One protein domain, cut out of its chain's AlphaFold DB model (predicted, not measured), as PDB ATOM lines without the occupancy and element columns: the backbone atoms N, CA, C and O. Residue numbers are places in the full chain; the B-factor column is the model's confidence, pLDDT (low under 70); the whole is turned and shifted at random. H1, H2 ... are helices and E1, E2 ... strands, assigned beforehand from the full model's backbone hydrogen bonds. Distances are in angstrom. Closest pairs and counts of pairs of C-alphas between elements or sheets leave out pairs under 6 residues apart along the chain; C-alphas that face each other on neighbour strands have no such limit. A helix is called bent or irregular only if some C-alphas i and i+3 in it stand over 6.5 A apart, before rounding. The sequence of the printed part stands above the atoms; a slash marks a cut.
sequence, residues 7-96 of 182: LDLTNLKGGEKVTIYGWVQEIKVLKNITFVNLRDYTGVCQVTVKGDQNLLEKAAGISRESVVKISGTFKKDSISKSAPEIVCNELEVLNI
ATOM      1  N   LEU A   7     238.446 243.361 151.239       92.06
ATOM      2  CA  LEU A   7     237.072 243.177 150.767       92.06
ATOM      3  C   LEU A   7     236.999 243.068 149.236       92.06
ATOM      4  O   LEU A   7     236.266 242.221 148.722       92.06
ATOM      5  N   ASP A   8     237.805 243.853 148.516       92.56
ATOM      6  CA  ASP A   8     237.824 243.858 147.047       92.56
ATOM      7  C   ASP A   8     238.293 242.522 146.456       92.56
ATOM      8  O   ASP A   8     237.916 242.188 145.332       92.56
ATOM      9  N   LEU A   9     239.060 241.720 147.210       91.25
ATOM     10  CA  LEU A   9     239.540 240.404 146.766       91.25
ATOM     11  C   LEU A   9     238.394 239.468 146.367       91.25
ATOM     12  O   LEU A   9     238.549 238.650 145.466       91.25
ATOM     13  N   THR A  10     237.231 239.603 147.009       85.81
ATOM     14  CA  THR A  10     236.052 238.775 146.715       85.81
ATOM     15  C   THR A  10     235.498 238.987 145.302       85.81
ATOM     16  O   THR A  10     234.848 238.092 144.761       85.81
ATOM     17  N   ASN A  11     235.811 240.123 144.673       89.75
ATOM     18  CA  ASN A  11     235.368 240.472 143.324       89.75
ATOM     19  C   ASN A  11     236.369 240.063 142.230       89.75
ATOM     20  O   ASN A  11     236.087 240.240 141.044       89.75
ATOM     21  N   LEU A  12     237.533 239.520 142.603       90.88
ATOM     22  CA  LEU A  12     238.602 239.173 141.668       90.88
ATOM     23  C   LEU A  12     238.473 237.742 141.126       90.88
ATOM     24  O   LEU A  12     237.866 236.845 141.723       90.88
ATOM     25  N   LYS A  13     239.092 237.502 139.971       90.94
ATOM     26  CA  LYS A  13     239.302 236.165 139.411       90.94
ATOM     27  C   LYS A  13     240.587 235.559 139.979       90.94
ATOM     28  O   LYS A  13     241.544 236.253 140.315       90.94
ATOM     29  N   GLY A  14     240.618 234.231 140.078       91.88
ATOM     30  CA  GLY A  14     241.827 233.520 140.493       91.88
ATOM     31  C   GLY A  14     242.980 233.770 139.516       91.88
ATOM     32  O   GLY A  14     242.765 233.832 138.308       91.88
ATOM     33  N   GLY A  15     244.196 233.910 140.044       93.00
ATOM     34  CA  GLY A  15     245.400 234.186 139.258       93.00
ATOM     35  C   GLY A  15     245.715 235.673 139.074       93.00
ATOM     36  O   GLY A  15     246.780 236.005 138.558       93.00
ATOM     37  N   GLU A  16     244.836 236.580 139.506       94.69
ATOM     38  CA  GLU A  16     245.098 238.016 139.417       94.69
ATOM     39  C   GLU A  16     246.210 238.463 140.376       94.69
ATOM     40  O   GLU A  16     246.297 238.014 141.522       94.69
ATOM     41  N   LYS A  17     247.069 239.374 139.904       95.94
ATOM     42  CA  LYS A  17     248.145 239.964 140.706       95.94
ATOM     43  C   LYS A  17     247.601 241.105 141.555       95.94
ATOM     44  O   LYS A  17     247.073 242.078 141.019       95.94
ATOM     45  N   VAL A  18     247.810 241.022 142.861       96.12
ATOM     46  CA  VAL A  18     247.293 241.980 143.841       96.12
ATOM     47  C   VAL A  18     248.401 242.519 144.731       96.12
ATOM     48  O   VAL A  18     249.366 241.813 145.034       96.12
ATOM     49  N   THR A  19     248.242 243.764 145.174       97.38
ATOM     50  CA  THR A  19     249.051 244.346 146.246       97.38
ATOM     51  C   THR A  19     248.127 244.800 147.366       97.38
ATOM     52  O   THR A  19     247.251 245.640 147.147       97.38
ATOM     53  N   ILE A  20     248.343 244.260 148.564       96.81
ATOM     54  CA  ILE A  20     247.587 244.597 149.772       96.81
ATOM     55  C   ILE A  20     248.510 245.160 150.847       96.81
ATOM     56  O   ILE A  20     249.698 244.841 150.909       96.81
ATOM     57  N   TYR A  21     247.936 245.994 151.704       97.94
ATOM     58  CA  TYR A  21     248.608 246.610 152.840       97.94
ATOM     59  C   TYR A  21     247.796 246.298 154.085       97.94
ATOM     60  O   TYR A  21     246.571 246.413 154.055       97.94
ATOM     61  N   GLY A  22     248.456 245.944 155.179       97.31
ATOM     62  CA  GLY A  22     247.732 245.622 156.398       97.31
ATOM     63  C   GLY A  22     248.624 245.352 157.591       97.31
ATOM     64  O   GLY A  22     249.850 245.460 157.526       97.31
ATOM     65  N   TRP A  23     247.966 244.989 158.682       98.00
ATOM     66  CA  TRP A  23     248.580 244.556 159.924       98.00
ATOM     67  C   TRP A  23     248.646 243.038 159.968       98.00
ATOM     68  O   TRP A  23     247.662 242.353 159.679       98.00
ATOM     69  N   VAL A  24     249.794 242.509 160.373       97.81
ATOM     70  CA  VAL A  24     249.951 241.077 160.621       97.81
ATOM     71  C   VAL A  24     249.175 240.693 161.878       97.81
ATOM     72  O   VAL A  24     249.571 241.028 162.984       97.81
ATOM     73  N   GLN A  25     248.052 240.000 161.732       96.25
ATOM     74  CA  GLN A  25     247.216 239.608 162.865       96.25
ATOM     75  C   GLN A  25     247.777 238.378 163.589       96.25
ATOM     76  O   GLN A  25     247.798 238.328 164.822       96.25
ATOM     77  N   GLU A  26     248.222 237.392 162.812       95.06
ATOM     78  CA  GLU A  26     248.717 236.107 163.295       95.06
ATOM     79  C   GLU A  26     249.674 235.496 162.267       95.06
ATOM     80  O   GLU A  26     249.517 235.708 161.062       95.06
ATOM     81  N   ILE A  27     250.651 234.732 162.750       95.75
ATOM     82  CA  ILE A  27     251.625 234.017 161.927       95.75
ATOM     83  C   ILE A  27     251.660 232.568 162.394       95.75
ATOM     84  O   ILE A  27     251.807 232.292 163.584       95.75
ATOM     85  N   LYS A  28     251.560 231.643 161.446       95.38
ATOM     86  CA  LYS A  28     251.719 230.210 161.672       95.38
ATOM     87  C   LYS A  28     252.835 229.687 160.781       95.38
ATOM     88  O   LYS A  28     252.677 229.603 159.563       95.38
ATOM     89  N   VAL A  29     253.947 229.316 161.404       95.81
ATOM     90  CA  VAL A  29     255.122 228.766 160.722       95.81
ATOM     91  C   VAL A  29     255.029 227.243 160.703       95.81
ATOM     92  O   VAL A  29     254.835 226.607 161.737       95.81
ATOM     93  N   LEU A  30     255.164 226.652 159.519       93.88
ATOM     94  CA  LEU A  30     255.387 225.223 159.306       93.88
ATOM     95  C   LEU A  30     256.707 225.043 158.542       93.88
ATOM     96  O   LEU A  30     257.264 226.003 158.019       93.88
ATOM     97  N   LYS A  31     257.189 223.798 158.431       89.06
ATOM     98  CA  LYS A  31     258.535 223.484 157.916       89.06
ATOM     99  C   LYS A  31     258.910 224.206 156.607       89.06
ATOM    100  O   LYS A  31     259.992 224.764 156.533       89.06
ATOM    101  N   ASN A  32     258.027 224.202 155.604       92.94
ATOM    102  CA  ASN A  32     258.294 224.762 154.266       92.94
ATOM    103  C   ASN A  32     257.244 225.803 153.824       92.94
ATOM    104  O   ASN A  32     257.112 226.099 152.633       92.94
ATOM    105  N   ILE A  33     256.413 226.276 154.756       95.31
ATOM    106  CA  ILE A  33     255.284 227.160 154.459       95.31
ATOM    107  C   ILE A  33     254.945 227.998 155.690       95.31
ATOM    108  O   ILE A  33     254.816 227.468 156.792       95.31
ATOM    109  N   THR A  34     254.754 229.296 155.490       96.44
ATOM    110  CA  THR A  34     254.299 230.223 156.530       96.44
ATOM    111  C   THR A  34     252.952 230.797 156.118       96.44
ATOM    112  O   THR A  34     252.785 231.278 154.996       96.44
ATOM    113  N   PHE A  35     251.980 230.739 157.024       95.81
ATOM    114  CA  PHE A  35     250.688 231.396 156.861       95.81
ATOM    115  C   PHE A  35     250.667 232.672 157.689       95.81
ATOM    116  O   PHE A  35     250.984 232.646 158.877       95.81
ATOM    117  N   VAL A  36     250.274 233.777 157.069       96.81
ATOM    118  CA  VAL A  36     250.104 235.070 157.727       96.81
ATOM    119  C   VAL A  36     248.651 235.487 157.566       96.81
ATOM    120  O   VAL A  36     248.189 235.700 156.448       96.81
ATOM    121  N   ASN A  37     247.922 235.624 158.667       96.19
ATOM    122  CA  ASN A  37     246.619 236.277 158.638       96.19
ATOM    123  C   ASN A  37     246.867 237.785 158.594       96.19
ATOM    124  O   ASN A  37     247.362 238.363 159.564       96.19
ATOM    125  N   LEU A  38     246.559 238.419 157.465       96.94
ATOM    126  CA  LEU A  38     246.699 239.859 157.285       96.94
ATOM    127  C   LEU A  38     245.341 240.528 157.457       96.94
ATOM    128  O   LEU A  38     244.356 240.087 156.868       96.94
ATOM    129  N   ARG A  39     245.294 241.598 158.247       95.62
ATOM    130  CA  ARG A  39     244.090 242.391 158.501       95.62
ATOM    131  C   ARG A  39     244.243 243.795 157.932       95.62
ATOM    132  O   ARG A  39     245.278 244.430 158.123       95.62
ATOM    133  N   ASP A  40     243.185 244.319 157.334       94.50
ATOM    134  CA  ASP A  40     243.031 245.741 157.027       94.50
ATOM    135  C   ASP A  40     241.736 246.292 157.664       94.50
ATOM    136  O   ASP A  40     241.136 245.671 158.542       94.50
ATOM    137  N   TYR A  41     241.304 247.492 157.274       89.19
ATOM    138  CA  TYR A  41     240.089 248.118 157.817       89.19
ATOM    139  C   TYR A  41     238.771 247.489 157.307       89.19
ATOM    140  O   TYR A  41     237.687 247.829 157.808       89.19
ATOM    141  N   THR A  42     238.863 246.605 156.310       91.00
ATOM    142  CA  THR A  42     237.747 245.947 155.624       91.00
ATOM    143  C   THR A  42     237.586 244.481 156.022       91.00
ATOM    144  O   THR A  42     236.458 243.994 156.053       91.00
ATOM    145  N   GLY A  43     238.668 243.786 156.384       91.69
ATOM    146  CA  GLY A  43     238.589 242.382 156.777       91.69
ATOM    147  C   GLY A  43     239.939 241.720 157.036       91.69
ATOM    148  O   GLY A  43     240.931 242.376 157.352       91.69
ATOM    149  N   VAL A  44     239.948 240.389 156.921       94.00
ATOM    150  CA  VAL A  44     241.127 239.531 157.090       94.00
ATOM    151  C   VAL A  44     241.268 238.624 155.869       94.00
ATOM    152  O   VAL A  44     240.279 238.067 155.395       94.00
ATOM    153  N   CYS A  45     242.491 238.454 155.374       95.00
ATOM    154  CA  CYS A  45     242.843 237.467 154.358       95.00
ATOM    155  C   CYS A  45     244.004 236.596 154.841       95.00
ATOM    156  O   CYS A  45     244.828 237.025 155.653       95.00
ATOM    157  N   GLN A  46     244.110 235.390 154.297       95.94
ATOM    158  CA  GLN A  46     245.267 234.534 154.508       95.94
ATOM    159  C   GLN A  46     246.317 234.808 153.429       95.94
ATOM    160  O   GLN A  46     246.037 234.753 152.234       95.94
ATOM    161  N   VAL A  47     247.551 235.050 153.844       96.31
ATOM    162  CA  VAL A  47     248.713 235.125 152.964       96.31
ATOM    163  C   VAL A  47     249.526 233.853 153.146       96.31
ATOM    164  O   VAL A  47     249.942 233.512 154.252       96.31
ATOM    165  N   THR A  48     249.748 233.136 152.053       95.88
ATOM    166  CA  THR A  48     250.533 231.907 152.025       95.88
ATOM    167  C   THR A  48     251.904 232.184 151.426       95.88
ATOM    168  O   THR A  48     252.020 232.561 150.259       95.88
ATOM    169  N   VAL A  49     252.947 231.960 152.220       96.62
ATOM    170  CA  VAL A  49     254.354 232.133 151.850       96.62
ATOM    171  C   VAL A  49     254.999 230.755 151.723       96.62
ATOM    172  O   VAL A  49     254.932 229.966 152.663       96.62
ATOM    173  N   LYS A  50     255.594 230.435 150.568       93.62
ATOM    174  CA  LYS A  50     256.207 229.123 150.287       93.62
ATOM    175  C   LYS A  50     257.404 229.244 149.339       93.62
ATOM    176  O   LYS A  50     257.443 230.158 148.519       93.62
ATOM    177  N   GLY A  51     258.303 228.261 149.383       83.38
ATOM    178  CA  GLY A  51     259.362 228.061 148.385       83.38
ATOM    179  C   GLY A  51     260.664 228.807 148.677       83.38
ATOM    180  O   GLY A  51     261.668 228.160 148.951       83.38
ATOM    181  N   ASP A  52     260.656 230.139 148.609       88.81
ATOM    182  CA  ASP A  52     261.854 230.962 148.838       88.81
ATOM    183  C   ASP A  52     262.197 231.033 150.336       88.81
ATOM    184  O   ASP A  52     261.404 231.530 151.141       88.81
ATOM    185  N   GLN A  53     263.387 230.543 150.700       90.75
ATOM    186  CA  GLN A  53     263.876 230.501 152.077       90.75
ATOM    187  C   GLN A  53     263.995 231.900 152.700       90.75
ATOM    188  O   GLN A  53     263.581 232.089 153.842       90.75
ATOM    189  N   ASN A  54     264.459 232.901 151.944       93.06
ATOM    190  CA  ASN A  54     264.586 234.272 152.449       93.06
ATOM    191  C   ASN A  54     263.210 234.876 152.742       93.06
ATOM    192  O   ASN A  54     263.013 235.567 153.742       93.06
ATOM    193  N   LEU A  55     262.234 234.604 151.872       94.25
ATOM    194  CA  LEU A  55     260.863 235.067 152.059       94.25
ATOM    195  C   LEU A  55     260.186 234.362 153.244       94.25
ATOM    196  O   LEU A  55     259.452 235.007 153.994       94.25
ATOM    197  N   LEU A  56     260.445 233.064 153.435       95.56
ATOM    198  CA  LEU A  56     259.958 232.287 154.580       95.56
ATOM    199  C   LEU A  56     260.518 232.810 155.906       95.56
ATOM    200  O   LEU A  56     259.741 233.035 156.832       95.56
ATOM    201  N   GLU A  57     261.828 233.047 155.984       94.75
ATOM    202  CA  GLU A  57     262.490 233.609 157.168       94.75
ATOM    203  C   GLU A  57     261.982 235.018 157.472       94.75
ATOM    204  O   GLU A  57     261.616 235.316 158.612       94.75
ATOM    205  N   LYS A  58     261.849 235.858 156.439       94.94
ATOM    206  CA  LYS A  58     261.271 237.197 156.582       94.94
ATOM    207  C   LYS A  58     259.846 237.130 157.121       94.94
ATOM    208  O   LYS A  58     259.524 237.867 158.039       94.94
ATOM    209  N   ALA A  59     259.000 236.249 156.586       96.00
ATOM    210  CA  ALA A  59     257.624 236.096 157.052       96.00
ATOM    211  C   ALA A  59     257.540 235.550 158.489       96.00
ATOM    212  O   ALA A  59     256.690 235.991 159.258       96.00
ATOM    213  N   ALA A  60     258.418 234.610 158.852       94.88
ATOM    214  CA  ALA A  60     258.471 234.010 160.183       94.88
ATOM    215  C   ALA A  60     258.977 234.980 161.264       94.88
ATOM    216  O   ALA A  60     258.568 234.865 162.417       94.88
ATOM    217  N   GLY A  61     259.844 235.932 160.901       94.06
ATOM    218  CA  GLY A  61     260.432 236.907 161.827       94.06
ATOM    219  C   GLY A  61     259.579 238.147 162.114       94.06
ATOM    220  O   GLY A  61     259.994 238.996 162.902       94.06
ATOM    221  N   ILE A  62     258.411 238.300 161.482       96.19
ATOM    222  CA  ILE A  62     257.551 239.472 161.693       96.19
ATOM    223  C   ILE A  62     256.787 239.330 163.013       96.19
ATOM    224  O   ILE A  62     256.339 238.250 163.379       96.19
ATOM    225  N   SER A  63     256.598 240.427 163.739       96.56
ATOM    226  CA  SER A  63     255.752 240.456 164.935       96.56
ATOM    227  C   SER A  63     254.294 240.782 164.592       96.56
ATOM    228  O   SER A  63     254.004 241.482 163.612       96.56
ATOM    229  N   ARG A  64     253.358 240.323 165.434       96.50
ATOM    230  CA  ARG A  64     251.940 240.720 165.361       96.50
ATOM    231  C   ARG A  64     251.815 242.245 165.385       96.50
ATOM    232  O   ARG A  64     252.569 242.923 166.069       96.50
ATOM    233  N   GLU A  65     250.846 242.762 164.644       97.38
ATOM    234  CA  GLU A  65     250.556 244.179 164.416       97.38
ATOM    235  C   GLU A  65     251.634 244.971 163.656       97.38
ATOM    236  O   GLU A  65     251.477 246.181 163.475       97.38
ATOM    237  N   SER A  66     252.676 244.315 163.129       98.31
ATOM    238  CA  SER A  66     253.565 244.934 162.135       98.31
ATOM    239  C   SER A  66     252.796 245.303 160.869       98.31
ATOM    240  O   SER A  66     251.899 244.572 160.440       98.31
ATOM    241  N   VAL A  67     253.162 246.428 160.256       98.31
ATOM    242  CA  VAL A  67     252.580 246.908 159.001       98.31
ATOM    243  C   VAL A  67     253.397 246.364 157.843       98.31
ATOM    244  O   VAL A  67     254.605 246.596 157.759       98.31
ATOM    245  N   VAL A  68     252.730 245.667 156.932       98.50
ATOM    246  CA  VAL A  68     253.373 245.052 155.772       98.50
ATOM    247  C   VAL A  68     252.633 245.391 154.491       98.50
ATOM    248  O   VAL A  68     251.429 245.665 154.483       98.50
ATOM    249  N   LYS A  69     253.378 245.334 153.394       98.12
ATOM    250  CA  LYS A  69     252.871 245.310 152.030       98.12
ATOM    251  C   LYS A  69     253.165 243.933 151.451       98.12
ATOM    252  O   LYS A  69     254.297 243.454 151.511       98.12
ATOM    253  N   ILE A  70     252.136 243.312 150.893       97.50
ATOM    254  CA  ILE A  70     252.210 242.000 150.257       97.50
ATOM    255  C   ILE A  70     251.846 242.176 148.793       97.50
ATOM    256  O   ILE A  70     250.737 242.612 148.483       97.50
ATOM    257  N   SER A  71     252.761 241.801 147.903       97.19
ATOM    258  CA  SER A  71     252.464 241.610 146.486       97.19
ATOM    259  C   SER A  71     252.364 240.116 146.221       97.19
ATOM    260  O   SER A  71     253.244 239.338 146.600       97.19
ATOM    261  N   GLY A  72     251.283 239.690 145.582       95.69
ATOM    262  CA  GLY A  72     251.006 238.274 145.416       95.69
ATOM    263  C   GLY A  72     249.998 237.975 144.325       95.69
ATOM    264  O   GLY A  72     249.565 238.854 143.580       95.69
ATOM    265  N   THR A  73     249.612 236.708 144.260       95.25
ATOM    266  CA  THR A  73     248.592 236.207 143.341       95.25
ATOM    267  C   THR A  73     247.359 235.780 144.130       95.25
ATOM    268  O   THR A  73     247.468 234.965 145.050       95.25
ATOM    269  N   PHE A  74     246.191 236.320 143.782       94.62
ATOM    270  CA  PHE A  74     244.928 235.950 144.410       94.62
ATOM    271  C   PHE A  74     244.530 234.522 144.030       94.62
ATOM    272  O   PHE A  74     244.551 234.134 142.858       94.62
ATOM    273  N   LYS A  75     244.135 233.733 145.027       92.12
ATOM    274  CA  LYS A  75     243.701 232.351 144.861       92.12
ATOM    275  C   LYS A  75     242.236 232.233 145.272       92.12
ATOM    276  O   LYS A  75     241.907 232.198 146.454       92.12
ATOM    277  N   LYS A  76     241.369 232.160 144.260       81.38
ATOM    278  CA  LYS A  76     239.912 232.102 144.427       81.38
ATOM    279  C   LYS A  76     239.455 230.833 145.150       81.38
ATOM    280  O   LYS A  76     238.681 230.920 146.097       81.38
ATOM    281  N   ASP A  77     240.000 229.682 144.765       77.69
ATOM    282  CA  ASP A  77     239.712 228.388 145.395       77.69
ATOM    283  C   ASP A  77     240.649 228.157 146.588       77.69
ATOM    284  O   ASP A  77     241.514 227.274 146.604       77.69
ATOM    285  N   SER A  78     240.530 229.044 147.576       69.31
ATOM    286  CA  SER A  78     241.210 228.899 148.857       69.31
ATOM    287  C   SER A  78     240.764 227.603 149.533       69.31
ATOM    288  O   SER A  78     239.575 227.290 149.602       69.31
ATOM    289  N   ILE A  79     241.722 226.854 150.081       63.91
ATOM    290  CA  ILE A  79     241.407 225.692 150.932       63.91
ATOM    291  C   ILE A  79     240.825 226.186 152.271       63.91
ATOM    292  O   ILE A  79     240.034 225.499 152.918       63.91
ATOM    293  N   SER A  80     241.192 227.408 152.674       63.88
ATOM    294  CA  SER A  80     240.642 228.087 153.840       63.88
ATOM    295  C   SER A  80     239.257 228.639 153.506       63.88
ATOM    296  O   SER A  80     239.121 229.651 152.820       63.88
ATOM    297  N   LYS A  81     238.205 227.983 154.009       61.06
ATOM    298  CA  LYS A  81     236.810 228.426 153.823       61.06
ATOM    299  C   LYS A  81     236.493 229.762 154.509       61.06
ATOM    300  O   LYS A  81     235.439 230.330 154.256       61.06
ATOM    301  N   SER A  82     237.359 230.240 155.405       70.88
ATOM    302  CA  SER A  82     237.075 231.374 156.288       70.88
ATOM    303  C   SER A  82     237.616 232.716 155.799       70.88
ATOM    304  O   SER A  82     237.195 233.743 156.322       70.88
ATOM    305  N   ALA A  83     238.551 232.735 154.843       83.25
ATOM    306  CA  ALA A  83     239.160 233.974 154.364       83.25
ATOM    307  C   ALA A  83     239.701 233.846 152.923       83.25
ATOM    308  O   ALA A  83     240.193 232.773 152.555       83.25
ATOM    309  N   PRO A  84     239.674 234.932 152.122       91.81
ATOM    310  CA  PRO A  84     240.380 235.004 150.841       91.81
ATOM    311  C   PRO A  84     241.869 234.652 150.996       91.81
ATOM    312  O   PRO A  84     242.476 235.011 152.007       91.81
ATOM    313  N   GLU A  85     242.470 233.981 150.007       94.88
ATOM    314  CA  GLU A  85     243.880 233.560 150.046       94.88
ATOM    315  C   GLU A  85     244.717 234.286 148.983       94.88
ATOM    316  O   GLU A  85     244.318 234.407 147.822       94.88
ATOM    317  N   ILE A  86     245.910 234.736 149.369       95.25
ATOM    318  CA  ILE A  86     246.927 235.286 148.468       95.25
ATOM    319  C   ILE A  86     248.207 234.472 148.601       95.25
ATOM    320  O   ILE A  86     248.740 234.299 149.695       95.25
ATOM    321  N   VAL A  87     248.740 234.011 147.472       95.75
ATOM    322  CA  VAL A  87     250.076 233.411 147.419       95.75
ATOM    323  C   VAL A  87     251.092 234.540 147.302       95.75
ATOM    324  O   VAL A  87     251.098 235.273 146.313       95.75
ATOM    325  N   CYS A  88     251.922 234.699 148.327       96.81
ATOM    326  CA  CYS A  88     252.895 235.779 148.420       96.81
ATOM    327  C   CYS A  88     254.007 235.602 147.383       96.81
ATOM    328  O   CYS A  88     254.614 234.536 147.295       96.81
ATOM    329  N   ASN A  89     254.295 236.665 146.635       95.81
ATOM    330  CA  ASN A  89     255.460 236.753 145.759       95.81
ATOM    331  C   ASN A  89     256.527 237.678 146.354       95.81
ATOM    332  O   ASN A  89     257.712 237.400 146.234       95.81
ATOM    333  N   GLU A  90     256.105 238.749 147.024       96.12
ATOM    334  CA  GLU A  90     256.984 239.726 147.658       96.12
ATOM    335  C   GLU A  90     256.345 240.208 148.962       96.12
ATOM    336  O   GLU A  90     255.145 240.497 149.015       96.12
ATOM    337  N   LEU A  91     257.166 240.310 150.003       97.12
ATOM    338  CA  LEU A  91     256.785 240.854 151.298       97.12
ATOM    339  C   LEU A  91     257.717 242.009 151.637       97.12
ATOM    340  O   LEU A  91     258.935 241.836 151.707       97.12
ATOM    341  N   GLU A  92     257.144 243.167 151.930       97.62
ATOM    342  CA  GLU A  92     257.846 244.358 152.395       97.62
ATOM    343  C   GLU A  92     257.328 244.730 153.790       97.62
ATOM    344  O   GLU A  92     256.120 244.846 154.005       97.62
ATOM    345  N   VAL A  93     258.237 244.891 154.754       98.00
ATOM    346  CA  VAL A  93     257.886 245.338 156.107       98.00
ATOM    347  C   VAL A  93     257.996 246.853 156.131       98.00
ATOM    348  O   VAL A  93     259.089 247.390 155.983       98.00
ATOM    349  N   LEU A  94     256.861 247.528 156.295       98.19
ATOM    350  CA  LEU A  94     256.782 248.988 156.321       98.19
ATOM    351  C   LEU A  94     257.025 249.533 157.726       98.19
ATOM    352  O   LEU A  94     257.590 250.610 157.885       98.19
ATOM    353  N   ASN A  95     256.572 248.800 158.745       97.94
ATOM    354  CA  ASN A  95     256.822 249.140 160.137       97.94
ATOM    355  C   ASN A  95     256.766 247.888 161.019       97.94
ATOM    356  O   ASN A  95     255.807 247.119 160.934       97.94
ATOM    357  N   ILE A  96     257.767 247.700 161.876       97.50
ATOM    358  CA  ILE A  96     257.829 246.574 162.816       97.50
ATOM    359  C   ILE A  96     257.113 246.965 164.108       97.50
ATOM    360  O   ILE A  96     257.368 248.027 164.671       97.50
TER     361      ILE A  96
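AT A GLANCE: This is residues 7 to 96 of the 182 residues of the protein "Aspartyl-tRNA synthetase" of mine drainage metagenome (UniProt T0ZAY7). The domain is a small closed barrel of five strands, with its longer strands sharply bent round it. Two short helices lie outside the barrel at opposite ends of the longest axis: H2, round which the sheet curls, and the five-residue H1. The printed part has 90 residues with two named helices and five named strands, in the order H1 E1 E2 E3 H2 E4 E5, and its class is mixed, helices and strands. Round the ring run E1 E2 E3 E5 E4 and back to E1, antiparallel but for the parallel pair E3 and E5. The whole is compact and rounded, with a radius of gyration of the C-alphas of 11.8 A and spans of 31 by 27 by 21 A.

HOW THE PARTS SIT: E1 (residues 17 to 30), E2 (33 to 39) and E3 (44 to 50) form a meander, each strand the antiparallel neighbour of the one before, in two hairpins. N 28 and O 35 are 2.8 A apart across E1 and E2, and N 36 and O 47 are 2.8 A apart across E2 and E3. E5 (85 to 95) is parallel to E3, with N 88 and O 48 at 2.9 A. E4 (67 to 75) and E5 form an antiparallel hairpin, with N 73 and O 87 at 2.9 A. E4 and E1 close the ring, antiparallel, with N 20 and O 70 at 2.9 A. The pairing of E1 is staggered: residues 17 to 23 pair with E4 and residues 23 to 30 with E2. E1 bends by 106 degrees at residue 23, E4 by 67 degrees at residue 72 and E5 by 90 degrees at residue 89. H2 (53 to 60) is on the barrel, outside it, at a height over the sheet of 7.3 A. It lies over E3, along the strands at 23 degrees on the local plane; the closest C-alphas of the two, those of Val 49 and Leu 56, are 6.2 A apart. H1 (7 to 11) is on the barrel too, outside it, and only just over E5, on which 3 of its 5 C-alphas fall. H1 and H2 are apart. In H2 every O i to N i+4 pair is within hydrogen-bond range; in H1 0 of 1 is, beside 2 of 2 O i to N i+3 pairs.

IN THESE COORDINATES: E1 is 24.8 A long, from C-alpha 17 at (248.145, 239.964, 140.706) to C-alpha 30 at (255.387, 225.223, 159.306). E2 measures 19.3 A, E3 19.5 A, E4 22.2 A and E5 22.6 A, with E5 ending at C-alpha 95, (256.822, 249.140, 160.137). H2 measures 10.4 A and H1 8.1 A.

THE WHOLE: The C-alphas of Asn 11 and Lys 31 are the two farthest apart, at 32.2 A. The printed part has no cut and no long link. The mean pLDDT of the printed part is 92.8, and residues 78 to 81 are under 70.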